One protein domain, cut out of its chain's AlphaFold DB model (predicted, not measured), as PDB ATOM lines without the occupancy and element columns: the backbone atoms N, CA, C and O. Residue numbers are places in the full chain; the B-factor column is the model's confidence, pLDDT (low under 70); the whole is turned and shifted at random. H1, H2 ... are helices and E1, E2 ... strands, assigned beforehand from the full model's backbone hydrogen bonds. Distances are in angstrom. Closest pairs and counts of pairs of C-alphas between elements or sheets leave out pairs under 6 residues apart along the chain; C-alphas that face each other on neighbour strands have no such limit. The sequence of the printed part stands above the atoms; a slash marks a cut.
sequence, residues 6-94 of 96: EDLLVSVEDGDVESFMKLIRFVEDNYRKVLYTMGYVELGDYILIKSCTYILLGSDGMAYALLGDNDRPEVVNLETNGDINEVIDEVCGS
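This is residues 6 to 94 of the 96 residues of an uncharacterized protein of Vulcanisaeta souniana JCM 11219 (UniProt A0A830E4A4). A strongly twisted sheet of five strands is the middle of three layers, with H1 and H2 crossing one face and H4 covering E3 and E4 on the other. H3 sits beside the sheet at E1. The 89 printed residues include named elements in the order H1 H2 H3 E1 E2 E3 E4 E5 H4, class mixed. The antiparallel sheet, order E1 E2 E3 E4 E5, is a meander, each strand the antiparallel neighbour of the one before. The whole is compact and rounded, with a radius of gyration of the C-alphas of 11.8 A and spans of 28 by 27 by 24 A.

E1, residues 40 to 43, and E5, residues 74 to 79, are edge strands; E2, 46 to 50, E3, 54 to 58, and E4, 62 to 67, are inner strands. Within hydrogen-bond range are N 41 and O 48 of the hairpin E1 and E2, 2.8 A, N 49 and O 55 of E2 and E3, 2.7 A, N 56 and O 64 of E3 and E4, 2.8 A, and N 65 and O 76 of E4 and E5, 2.8 A. H2, residues 17 to 30, is on the sheet at a height of 9.7 A and runs across the strands. H1, residues 6 to 13, on the same face, touches residues 19 to 23 of H2 at a steep tilt of 46 degrees; the closest C-alphas, of Leu 8 and Ser 19, are 5.1 A apart. H4, residues 84 to 93, is on the opposite face, over E3 and E4; its closest C-alphas with E4, of Val 91 and Ala 65, are 7.1 A apart. H3, residues 32 to 38, is only just at the sheet's level, at 3.7 A; the C-alphas of Leu 35 and Val 41 in E1, the closest, are 5.8 A apart. In H1, H2, H3 and H4 every O i to N i+4 pair is within hydrogen-bond range.

H1 begins at C-alpha 6 (16.432, -60.842, 7.609) and H4 ends at C-alpha 93 (29.412, -34.393, 8.438). H2 is 20.1 A long, E5 16.5 A and E4 15.5 A.

The farthest C-alphas, of Asp 71 and Asn 81, are 31.0 A apart. The printed part has no cut and no long link. Residues 70 and 94 are under pLDDT 70.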
ATOM      1  N   GLU A   6      16.403 -60.803   6.142       86.31
ATOM      2  CA  GLU A   6      16.432 -60.842   7.609       86.31
ATOM      3  C   GLU A   6      17.773 -61.350   8.167       86.31
ATOM      4  O   GLU A   6      18.280 -60.791   9.131       86.31
ATOM      5  N   ASP A   7      18.383 -62.358   7.539       88.94
ATOM      6  CA  ASP A   7      19.678 -62.913   7.962       88.94
ATOM      7  C   ASP A   7      20.831 -61.937   7.674       88.94
ATOM      8  O   ASP A   7      21.716 -61.722   8.507       88.94
ATOM      9  N   LEU A   8      20.760 -61.258   6.520       90.88
ATOM     10  CA  LEU A   8      21.692 -60.186   6.175       90.88
ATOM     11  C   LEU A   8      21.594 -59.026   7.166       90.88
ATOM     12  O   LEU A   8      22.628 -58.523   7.586       90.88
ATOM     13  N   LEU A   9      20.382 -58.611   7.549       90.00
ATOM     14  CA  LEU A   9      20.167 -57.527   8.512       90.00
ATOM     15  C   LEU A   9      20.793 -57.863   9.870       90.00
ATOM     16  O   LEU A   9      21.600 -57.076  10.353       90.00
ATOM     17  N   VAL A  10      20.528 -59.055  10.417       89.62
ATOM     18  CA  VAL A  10      21.127 -59.500  11.692       89.62
ATOM     19  C   VAL A  10      22.656 -59.539  11.614       89.62
ATOM     20  O   VAL A  10      23.346 -59.158  12.555       89.62
ATOM     21  N   SER A  11      23.207 -59.958  10.475       91.31
ATOM     22  CA  SER A  11      24.658 -59.979  10.275       91.31
ATOM     23  C   SER A  11      25.258 -58.567  10.198       91.31
ATOM     24  O   SER A  11      26.358 -58.341  10.698       91.31
ATOM     25  N   VAL A  12      24.540 -57.592   9.626       90.56
ATOM     26  CA  VAL A  12      24.962 -56.177   9.638       90.56
ATOM     27  C   VAL A  12      25.003 -55.627  11.060       90.56
ATOM     28  O   VAL A  12      25.921 -54.876  11.386       90.56
ATOM     29  N   GLU A  13      24.060 -56.024  11.915       88.88
ATOM     30  CA  GLU A  13      24.048 -55.620  13.325       88.88
ATOM     31  C   GLU A  13      25.272 -56.132  14.098       88.88
ATOM     32  O   GLU A  13      25.756 -55.441  14.995       88.88
ATOM     33  N   ASP A  14      25.811 -57.294  13.715       89.25
ATOM     34  CA  ASP A  14      27.069 -57.850  14.243       89.25
ATOM     35  C   ASP A  14      28.324 -57.173  13.642       89.25
ATOM     36  O   ASP A  14      29.453 -57.464  14.034       89.25
ATOM     37  N   GLY A  15      28.142 -56.236  12.703       87.31
ATOM     38  CA  GLY A  15      29.217 -55.515  12.022       87.31
ATOM     39  C   GLY A  15      29.770 -56.231  10.787       87.31
ATOM     40  O   GLY A  15      30.858 -55.887  10.312       87.31
ATOM     41  N   ASP A  16      29.055 -57.220  10.240       92.00
ATOM     42  CA  ASP A  16      29.511 -57.965   9.068       92.00
ATOM     43  C   ASP A  16      29.389 -57.136   7.780       92.00
ATOM     44  O   ASP A  16      28.317 -56.902   7.211       92.00
ATOM     45  N   VAL A  17      30.548 -56.704   7.289       92.25
ATOM     46  CA  VAL A  17      30.676 -55.860   6.097       92.25
ATOM     47  C   VAL A  17      30.186 -56.567   4.830       92.25
ATOM     48  O   VAL A  17      29.568 -55.942   3.963       92.25
ATOM     49  N   GLU A  18      30.458 -57.868   4.695       91.75
ATOM     50  CA  GLU A  18      30.076 -58.629   3.502       91.75
ATOM     51  C   GLU A  18      28.550 -58.710   3.376       91.75
ATOM     52  O   GLU A  18      27.996 -58.500   2.290       91.75
ATOM     53  N   SER A  19      27.871 -58.954   4.491       92.94
ATOM     54  CA  SER A  19      26.415 -58.998   4.584       92.94
ATOM     55  C   SER A  19      25.797 -57.644   4.269       92.94
ATOM     56  O   SER A  19      24.845 -57.578   3.484       92.94
ATOM     57  N   PHE A  20      26.402 -56.549   4.741       93.44
ATOM     58  CA  PHE A  20      25.952 -55.206   4.378       93.44
ATOM     59  C   PHE A  20      26.077 -54.959   2.870       93.44
ATOM     60  O   PHE A  20      25.139 -54.508   2.209       93.44
ATOM     61  N   MET A  21      27.209 -55.325   2.269       91.19
ATOM     62  CA  MET A  21      27.398 -55.190   0.824       91.19
ATOM     63  C   MET A  21      26.408 -56.036   0.016       91.19
ATOM     64  O   MET A  21      25.917 -55.580  -1.023       91.19
ATOM     65  N   LYS A  22      26.093 -57.254   0.468       92.69
ATOM     66  CA  LYS A  22      25.060 -58.100  -0.150       92.69
ATOM     67  C   LYS A  22      23.686 -57.437  -0.066       92.69
ATOM     68  O   LYS A  22      22.996 -57.379  -1.085       92.69
ATOM     69  N   LEU A  23      23.327 -56.878   1.090       92.44
ATOM     70  CA  LEU A  23      22.074 -56.149   1.292       92.44
ATOM     71  C   LEU A  23      21.969 -54.944   0.349       92.44
ATOM     72  O   LEU A  23      20.973 -54.782  -0.352       92.44
ATOM     73  N   ILE A  24      23.027 -54.137   0.257       92.06
ATOM     74  CA  ILE A  24      23.092 -52.980  -0.644       92.06
ATOM     75  C   ILE A  24      22.884 -53.411  -2.097       92.06
ATOM     76  O   ILE A  24      22.084 -52.805  -2.810       92.06
ATOM     77  N   ARG A  25      23.563 -54.476  -2.543       92.00
ATOM     78  CA  ARG A  25      23.393 -55.011  -3.904       92.00
ATOM     79  C   ARG A  25      21.967 -55.480  -4.151       92.00
ATOM     80  O   ARG A  25      21.421 -55.189  -5.210       92.00
ATOM     81  N   PHE A  26      21.359 -56.162  -3.184       91.12
ATOM     82  CA  PHE A  26      19.967 -56.585  -3.276       91.12
ATOM     83  C   PHE A  26      19.028 -55.383  -3.458       91.12
ATOM     84  O   PHE A  26      18.167 -55.399  -4.344       91.12
ATOM     85  N   VAL A  27      19.218 -54.314  -2.679       91.56
ATOM     86  CA  VAL A  27      18.400 -53.098  -2.788       91.56
ATOM     87  C   VAL A  27      18.656 -52.358  -4.101       91.56
ATOM     88  O   VAL A  27      17.705 -51.905  -4.738       91.56
ATOM     89  N   GLU A  28      19.904 -52.256  -4.557       90.94
ATOM     90  CA  GLU A  28      20.215 -51.627  -5.844       90.94
ATOM     91  C   GLU A  28      19.711 -52.431  -7.049       90.94
ATOM     92  O   GLU A  28      19.432 -51.824  -8.080       90.94
ATOM     93  N   ASP A  29      19.552 -53.751  -6.947       91.94
ATOM     94  CA  ASP A  29      18.990 -54.567  -8.032       91.94
ATOM     95  C   ASP A  29      17.453 -54.464  -8.082       91.94
ATOM     96  O   ASP A  29      16.867 -54.245  -9.143       91.94
ATOM     97  N   ASN A  30      16.794 -54.509  -6.918       90.75
ATOM     98  CA  ASN A  30      15.331 -54.596  -6.824       90.75
ATOM     99  C   ASN A  30      14.630 -53.235  -6.671       90.75
ATOM    100  O   ASN A  30      13.548 -53.015  -7.218       90.75
ATOM    101  N   TYR A  31      15.243 -52.296  -5.948       90.88
ATOM    102  CA  TYR A  31      14.628 -51.032  -5.521       90.88
ATOM    103  C   TYR A  31      15.379 -49.798  -6.012       90.88
ATOM    104  O   TYR A  31      15.081 -48.686  -5.570       90.88
ATOM    105  N   ARG A  32      16.293 -49.948  -6.983       89.12
ATOM    106  CA  ARG A  32      17.086 -48.847  -7.557       89.12
ATOM    107  C   ARG A  32      16.272 -47.584  -7.798       89.12
ATOM    108  O   ARG A  32      16.651 -46.492  -7.403       89.12
ATOM    109  N   LYS A  33      15.122 -47.714  -8.458       90.00
ATOM    110  CA  LYS A  33      14.309 -46.551  -8.819       90.00
ATOM    111  C   LYS A  33      13.826 -45.787  -7.586       90.00
ATOM    112  O   LYS A  33      13.850 -44.562  -7.604       90.00
ATOM    113  N   VAL A  34      13.399 -46.499  -6.543       90.12
ATOM    114  CA  VAL A  34      12.950 -45.898  -5.281       90.12
ATOM    115  C   VAL A  34      14.133 -45.250  -4.580       90.12
ATOM    116  O   VAL A  34      14.071 -44.061  -4.291       90.12
ATOM    117  N   LEU A  35      15.240 -45.980  -4.438       88.06
ATOM    118  CA  LEU A  35      16.441 -45.506  -3.758       88.06
ATOM    119  C   LEU A  35      16.985 -44.201  -4.363       88.06
ATOM    120  O   LEU A  35      17.291 -43.272  -3.630       88.06
ATOM    121  N   TYR A  36      17.041 -44.080  -5.693       86.00
ATOM    122  CA  TYR A  36      17.524 -42.858  -6.360       86.00
ATOM    123  C   TYR A  36      16.470 -41.742  -6.466       86.00
ATOM    124  O   TYR A  36      16.820 -40.621  -6.823       86.00
ATOM    125  N   THR A  37      15.191 -42.029  -6.198       88.06
ATOM    126  CA  THR A  37      14.121 -41.012  -6.220       88.06
ATOM    127  C   THR A  37      13.850 -40.449  -4.825       88.06
ATOM    128  O   THR A  37      13.672 -39.246  -4.683       88.06
ATOM    129  N   MET A  38      13.802 -41.319  -3.815       88.44
ATOM    130  CA  MET A  38      13.463 -40.986  -2.427       88.44
ATOM    131  C   MET A  38      14.705 -40.799  -1.548       88.44
ATOM    132  O   MET A  38      14.621 -40.141  -0.519       88.44
ATOM    133  N   GLY A  39      15.847 -41.380  -1.931       88.56
ATOM    134  CA  GLY A  39      17.072 -41.396  -1.123       88.56
ATOM    135  C   GLY A  39      17.126 -42.520  -0.084       88.56
ATOM    136  O   GLY A  39      18.157 -42.707   0.549       88.56
ATOM    137  N   TYR A  40      16.052 -43.297   0.086       92.44
ATOM    138  CA  TYR A  40      15.994 -44.418   1.024       92.44
ATOM    139  C   TYR A  40      14.989 -45.493   0.578       92.44
ATOM    140  O   TYR A  40      14.167 -45.264  -0.316       92.44
ATOM    141  N   VAL A  41      15.074 -46.674   1.189       92.94
ATOM    142  CA  VAL A  41      14.183 -47.825   0.998       92.94
ATOM    143  C   VAL A  41      13.872 -48.450   2.357       92.94
ATOM    144  O   VAL A  41      14.777 -48.718   3.139       92.94
ATOM    145  N   GLU A  42      12.594 -48.707   2.619       91.75
ATOM    146  CA  GLU A  42      12.123 -49.399   3.824       91.75
ATOM    147  C   GLU A  42      12.196 -50.925   3.625       91.75
ATOM    148  O   GLU A  42      11.723 -51.461   2.619       91.75
ATOM    149  N   LEU A  43      12.796 -51.624   4.587       89.38
ATOM    150  CA  LEU A  43      13.081 -53.061   4.611       89.38
ATOM    151  C   LEU A  43      12.520 -53.681   5.901       89.38
ATOM    152  O   LEU A  43      13.255 -54.231   6.718       89.38
ATOM    153  N   GLY A  44      11.206 -53.567   6.103       87.75
ATOM    154  CA  GLY A  44      10.565 -53.996   7.350       87.75
ATOM    155  C   GLY A  44      10.862 -53.010   8.478       87.75
ATOM    156  O   GLY A  44      10.512 -51.840   8.358       87.75
ATOM    157  N   ASP A  45      11.514 -53.478   9.542       88.44
ATOM    158  CA  ASP A  45      11.911 -52.667  10.705       88.44
ATOM    159  C   ASP A  45      13.191 -51.839  10.483       88.44
ATOM    160  O   ASP A  45      13.641 -51.129  11.385       88.44
ATOM    161  N   TYR A  46      13.777 -51.911   9.283       91.31
ATOM    162  CA  TYR A  46      14.980 -51.169   8.915       91.31
ATOM    163  C   TYR A  46      14.736 -50.263   7.714       91.31
ATOM    164  O   TYR A  46      13.913 -50.545   6.844       91.31
ATOM    165  N   ILE A  47      15.507 -49.187   7.624       93.44
ATOM    166  CA  ILE A  47      15.496 -48.252   6.504       93.44
ATOM    167  C   ILE A  47      16.916 -48.159   5.954       93.44
ATOM    168  O   ILE A  47      17.823 -47.705   6.644       93.44
ATOM    169  N   LEU A  48      17.116 -48.566   4.698       94.19
ATOM    170  CA  LEU A  48      18.383 -48.365   4.001       94.19
ATOM    171  C   LEU A  48      18.371 -47.016   3.284       94.19
ATOM    172  O   LEU A  48      17.605 -46.797   2.347       94.19
ATOM    173  N   ILE A  49      19.263 -46.130   3.690       93.38
ATOM    174  CA  ILE A  49      19.433 -44.774   3.186       93.38
ATOM    175  C   ILE A  49      20.668 -44.740   2.284       93.38
ATOM    176  O   ILE A  49      21.706 -45.321   2.604       93.38
ATOM    177  N   LYS A  50      20.567 -44.042   1.153       91.56
ATOM    178  CA  LYS A  50      21.681 -43.749   0.248       91.56
ATOM    179  C   LYS A  50      21.915 -42.239   0.223       91.56
ATOM    180  O   LYS A  50      21.153 -41.507  -0.404       91.56
ATOM    181  N   SER A  51      22.988 -41.800   0.878       88.25
ATOM    182  CA  SER A  51      23.436 -40.401   0.930       88.25
ATOM    183  C   SER A  51      24.908 -40.296   0.490       88.25
ATOM    184  O   SER A  51      25.232 -40.768  -0.602       88.25
ATOM    185  N   CYS A  52      25.809 -39.726   1.307       87.62
ATOM    186  CA  CYS A  52      27.265 -39.796   1.091       87.62
ATOM    187  C   CYS A  52      27.777 -41.246   1.090       87.62
ATOM    188  O   CYS A  52      28.698 -41.591   0.354       87.62
ATOM    189  N   THR A  53      27.122 -42.099   1.879       90.50
ATOM    190  CA  THR A  53      27.320 -43.541   1.923       90.50
ATOM    191  C   THR A  53      25.979 -44.268   2.105       90.50
ATOM    192  O   THR A  53      24.910 -43.646   2.080       90.50
ATOM    193  N   TYR A  54      26.029 -45.591   2.247       92.38
ATOM    194  CA  TYR A  54      24.905 -46.421   2.654       92.38
ATOM    195  C   TYR A  54      24.805 -46.492   4.171       92.38
ATOM    196  O   TYR A  54      25.783 -46.803   4.853       92.38
ATOM    197  N   ILE A  55      23.606 -46.227   4.675       94.06
ATOM    198  CA  ILE A  55      23.303 -46.210   6.102       94.06
ATOM    199  C   ILE A  55      22.054 -47.054   6.318       94.06
ATOM    200  O   ILE A  55      21.042 -46.837   5.657       94.06
ATOM    201  N   LEU A  56      22.113 -48.020   7.221       94.62
ATOM    202  CA  LEU A  56      20.983 -48.837   7.626       94.62
ATOM    203  C   LEU A  56      20.502 -48.341   8.988       94.62
ATOM    204  O   LEU A  56      21.211 -48.487   9.974       94.62
ATOM    205  N   LEU A  57      19.317 -47.748   9.043       93.44
ATOM    206  CA  LEU A  57      18.696 -47.281  10.279       93.44
ATOM    207  C   LEU A  57      17.696 -48.324  10.773       93.44
ATOM    208  O   LEU A  57      16.717 -48.607  10.085       93.44
ATOM    209  N   GLY A  58      17.939 -48.895  11.947       91.50
ATOM    210  CA  GLY A  58      17.006 -49.789  12.623       91.50
ATOM    211  C   GLY A  58      15.975 -49.022  13.448       91.50
ATOM    212  O   GLY A  58      16.255 -47.954  13.996       91.50
ATOM    213  N   SER A  59      14.781 -49.596  13.598       85.62
ATOM    214  CA  SER A  59      13.721 -49.018  14.434       85.62
ATOM    215  C   SER A  59      14.051 -48.990  15.936       85.62
ATOM    216  O   SER A  59      13.329 -48.340  16.692       85.62
ATOM    217  N   ASP A  60      15.119 -49.667  16.370       86.25
ATOM    218  CA  ASP A  60      15.652 -49.612  17.742       86.25
ATOM    219  C   ASP A  60      16.419 -48.303  18.031       86.25
ATOM    220  O   ASP A  60      16.783 -48.027  19.168       86.25
ATOM    221  N   GLY A  61      16.640 -47.464  17.008       86.44
ATOM    222  CA  GLY A  61      17.418 -46.226  17.111       86.44
ATOM    223  C   GLY A  61      18.894 -46.406  16.753       86.44
ATOM    224  O   GLY A  61      19.627 -45.427  16.685       86.44
ATOM    225  N   MET A  62      19.338 -47.624  16.448       91.31
ATOM    226  CA  MET A  62      20.700 -47.887  15.984       91.31
ATOM    227  C   MET A  62      20.830 -47.663  14.475       91.31
ATOM    228  O   MET A  62      20.015 -48.156  13.693       91.31
ATOM    229  N   ALA A  63      21.877 -46.958  14.053       92.88
ATOM    230  CA  ALA A  63      22.257 -46.818  12.654       92.88
ATOM    231  C   ALA A  63      23.590 -47.505  12.369       92.88
ATOM    232  O   ALA A  63      24.519 -47.447  13.167       92.88
ATOM    233  N   TYR A  64      23.693 -48.114  11.194       93.38
ATOM    234  CA  TYR A  64      24.880 -48.808  10.716       93.38
ATOM    235  C   TYR A  64      25.314 -48.166   9.406       93.38
ATOM    236  O   TYR A  64      24.612 -48.258   8.400       93.38
ATOM    237  N   ALA A  65      26.455 -47.493   9.403       92.69
ATOM    238  CA  ALA A  65      27.010 -46.844   8.226       92.69
ATOM    239  C   ALA A  65      28.137 -47.689   7.636       92.69
ATOM    240  O   ALA A  65      29.015 -48.156   8.359       92.69
ATOM    241  N   LEU A  66      28.133 -47.863   6.316       92.00
ATOM    242  CA  LEU A  66      29.252 -48.478   5.612       92.00
ATOM    243  C   LEU A  66      30.292 -47.396   5.297       92.00
ATOM    244  O   LEU A  66      30.108 -46.611   4.371       92.00
ATOM    245  N   LEU A  67      31.367 -47.324   6.069       88.56
ATOM    246  CA  LEU A  67      32.436 -46.339   5.903       88.56
ATOM    247  C   LEU A  67      33.717 -46.985   5.370       88.56
ATOM    248  O   LEU A  67      33.819 -48.201   5.245       88.56
ATOM    249  N   GLY A  68      34.694 -46.148   5.027       81.44
ATOM    250  CA  GLY A  68      35.963 -46.582   4.453       81.44
ATOM    251  C   GLY A  68      35.967 -46.626   2.924       81.44
ATOM    252  O   GLY A  68      34.962 -46.416   2.245       81.44
ATOM    253  N   ASP A  69      37.151 -46.866   2.371       76.06
ATOM    254  CA  ASP A  69      37.355 -46.978   0.929       76.06
ATOM    255  C   ASP A  69      36.912 -48.349   0.407       76.06
ATOM    256  O   ASP A  69      36.851 -49.326   1.151       76.06
ATOM    257  N   ASN A  70      36.704 -48.463  -0.910       68.94
ATOM    258  CA  ASN A  70      36.327 -49.733  -1.556       68.94
ATOM    259  C   ASN A  70      37.284 -50.904  -1.240       68.94
ATOM    260  O   ASN A  70      36.897 -52.060  -1.381       68.94
ATOM    261  N   ASP A  71      38.523 -50.613  -0.834       75.31
ATOM    262  CA  ASP A  71      39.534 -51.610  -0.471       75.31
ATOM    263  C   ASP A  71      39.410 -52.091   0.989       75.31
ATOM    264  O   ASP A  71      39.823 -53.204   1.316       75.31
ATOM    265  N   ARG A  72      38.844 -51.260   1.880       83.19
ATOM    266  CA  ARG A  72      38.669 -51.535   3.318       83.19
ATOM    267  C   ARG A  72      37.366 -50.928   3.855       83.19
ATOM    268  O   ARG A  72      37.418 -49.981   4.638       83.19
ATOM    269  N   PRO A  73      36.217 -51.458   3.419       87.19
ATOM    270  CA  PRO A  73      34.930 -51.095   3.990       87.19
ATOM    271  C   PRO A  73      34.826 -51.561   5.451       87.19
ATOM    272  O   PRO A  73      35.300 -52.644   5.798       87.19
ATOM    273  N   GLU A  74      34.178 -50.761   6.285       90.56
ATOM    274  CA  GLU A  74      33.915 -51.013   7.702       90.56
ATOM    275  C   GLU A  74      32.462 -50.647   8.021       90.56
ATOM    276  O   GLU A  74      31.919 -49.695   7.460       90.56
ATOM    277  N   VAL A  75      31.822 -51.409   8.908       91.44
ATOM    278  CA  VAL A  75      30.499 -51.061   9.433       91.44
ATOM    279  C   VAL A  75      30.691 -50.316  10.745       91.44
ATOM    280  O   VAL A  75      31.220 -50.875  11.702       91.44
ATOM    281  N   VAL A  76      30.249 -49.066  10.785       90.81
ATOM    282  CA  VAL A  76      30.247 -48.248  11.998       90.81
ATOM    283  C   VAL A  76      28.826 -48.163  12.526       90.81
ATOM    284  O   VAL A  76      27.911 -47.778  11.800       90.81
ATOM    285  N   ASN A  77      28.646 -48.531  13.789       90.62
ATOM    286  CA  ASN A  77      27.373 -48.461  14.489       90.62
ATOM    287  C   ASN A  77      27.278 -47.176  15.326       90.62
ATOM    288  O   ASN A  77      28.218 -46.807  16.029       90.62
ATOM    289  N   LEU A  78      26.128 -46.517  15.261       90.00
ATOM    290  CA  LEU A  78      25.853 -45.219  15.870       90.00
ATOM    291  C   LEU A  78      24.500 -45.296  16.584       90.00
ATOM    292  O   LEU A  78      23.557 -45.891  16.062       90.00
ATOM    293  N   GLU A  79      24.412 -44.734  17.788       90.75
ATOM    294  CA  GLU A  79      23.149 -44.624  18.525       90.75
ATOM    295  C   GLU A  79      22.469 -43.312  18.134       90.75
ATOM    296  O   GLU A  79      23.089 -42.253  18.163       90.75
ATOM    297  N   THR A  80      21.200 -43.383  17.748       85.44
ATOM    298  CA  THR A  80      20.484 -42.278  17.105       85.44
ATOM    299  C   THR A  80      19.086 -42.146  17.693       85.44
ATOM    300  O   THR A  80      18.522 -43.100  18.235       85.44
ATOM    301  N   ASN A  81      18.461 -40.984  17.520       84.94
ATOM    302  CA  ASN A  81      17.061 -40.801  17.914       84.94
ATOM    303  C   ASN A  81      16.057 -41.343  16.877       84.94
ATOM    304  O   ASN A  81      14.855 -41.092  16.996       84.94
ATOM    305  N   GLY A  82      16.530 -42.047  15.842       80.31
ATOM    306  CA  GLY A  82      15.715 -42.513  14.719       80.31
ATOM    307  C   GLY A  82      15.426 -41.439  13.664       80.31
ATOM    308  O   GLY A  82      14.643 -41.687  12.746       80.31
ATOM    309  N   ASP A  83      16.030 -40.248  13.768       86.94
ATOM    310  CA  ASP A  83      15.875 -39.195  12.762       86.94
ATOM    311  C   ASP A  83      16.879 -39.375  11.620       86.94
ATOM    312  O   ASP A  83      18.085 -39.240  11.791       86.94
ATOM    313  N   ILE A  84      16.367 -39.639  10.420       85.19
ATOM    314  CA  ILE A  84      17.183 -39.875   9.224       85.19
ATOM    315  C   ILE A  84      18.133 -38.701   8.929       85.19
ATOM    316  O   ILE A  84      19.255 -38.937   8.486       85.19
ATOM    317  N   ASN A  85      17.712 -37.448   9.142       87.19
ATOM    318  CA  ASN A  85      18.561 -36.295   8.829       87.19
ATOM    319  C   ASN A  85      19.699 -36.161   9.837       87.19
ATOM    320  O   ASN A  85      20.815 -35.882   9.415       87.19
ATOM    321  N   GLU A  86      19.429 -36.390  11.125       88.25
ATOM    322  CA  GLU A  86      20.456 -36.428  12.178       88.25
ATOM    323  C   GLU A  86      21.533 -37.466  11.848       88.25
ATOM    324  O   GLU A  86      22.716 -37.143  11.833       88.25
ATOM    325  N   VAL A  87      21.126 -38.685  11.483       88.06
ATOM    326  CA  VAL A  87      22.071 -39.760  11.146       88.06
ATOM    327  C   VAL A  87      22.892 -39.431   9.905       88.06
ATOM    328  O   VAL A  87      24.096 -39.674   9.869       88.06
ATOM    329  N   ILE A  88      22.257 -38.885   8.866       88.62
ATOM    330  CA  ILE A  88      22.979 -38.466   7.663       88.62
ATOM    331  C   ILE A  88      23.991 -37.369   8.007       88.62
ATOM    332  O   ILE A  88      25.112 -37.433   7.515       88.62
ATOM    333  N   ASP A  89      23.613 -36.380   8.819       87.88
ATOM    334  CA  ASP A  89      24.499 -35.282   9.221       87.88
ATOM    335  C   ASP A  89      25.682 -35.793  10.052       87.88
ATOM    336  O   ASP A  89      26.817 -35.423   9.784       87.88
ATOM    337  N   GLU A  90      25.457 -36.731  10.971       86.31
ATOM    338  CA  GLU A  90      26.525 -37.326  11.778       86.31
ATOM    339  C   GLU A  90      27.507 -38.143  10.920       86.31
ATOM    340  O   GLU A  90      28.726 -37.958  10.993       86.31
ATOM    341  N   VAL A  91      26.988 -39.012  10.047       85.75
ATOM    342  CA  VAL A  91      27.805 -39.893   9.197       85.75
ATOM    343  C   VAL A  91      28.533 -39.109   8.106       85.75
ATOM    344  O   VAL A  91      29.713 -39.345   7.855       85.75
ATOM    345  N   CYS A  92      27.841 -38.188   7.432       84.31
ATOM    346  CA  CYS A  92      28.383 -37.439   6.297       84.31
ATOM    347  C   CYS A  92      29.098 -36.146   6.708       84.31
ATOM    348  O   CYS A  92      29.911 -35.638   5.943       84.31
ATOM    349  N   GLY A  93      28.788 -35.595   7.880       73.44
ATOM    350  CA  GLY A  93      29.412 -34.393   8.438       73.44
ATOM    351  C   GLY A  93      30.699 -34.671   9.211       73.44
ATOM    352  O   GLY A  93      31.410 -33.738   9.558       73.44
ATOM    353  N   SER A  94      31.053 -35.941   9.425       59.56
ATOM    354  CA  SER A  94      32.323 -36.333  10.053       59.56
ATOM    355  C   SER A  94      33.573 -36.042   9.190       59.56
ATOM    356  O   SER A  94      34.692 -36.319   9.623       59.56
TER     357      SER A  94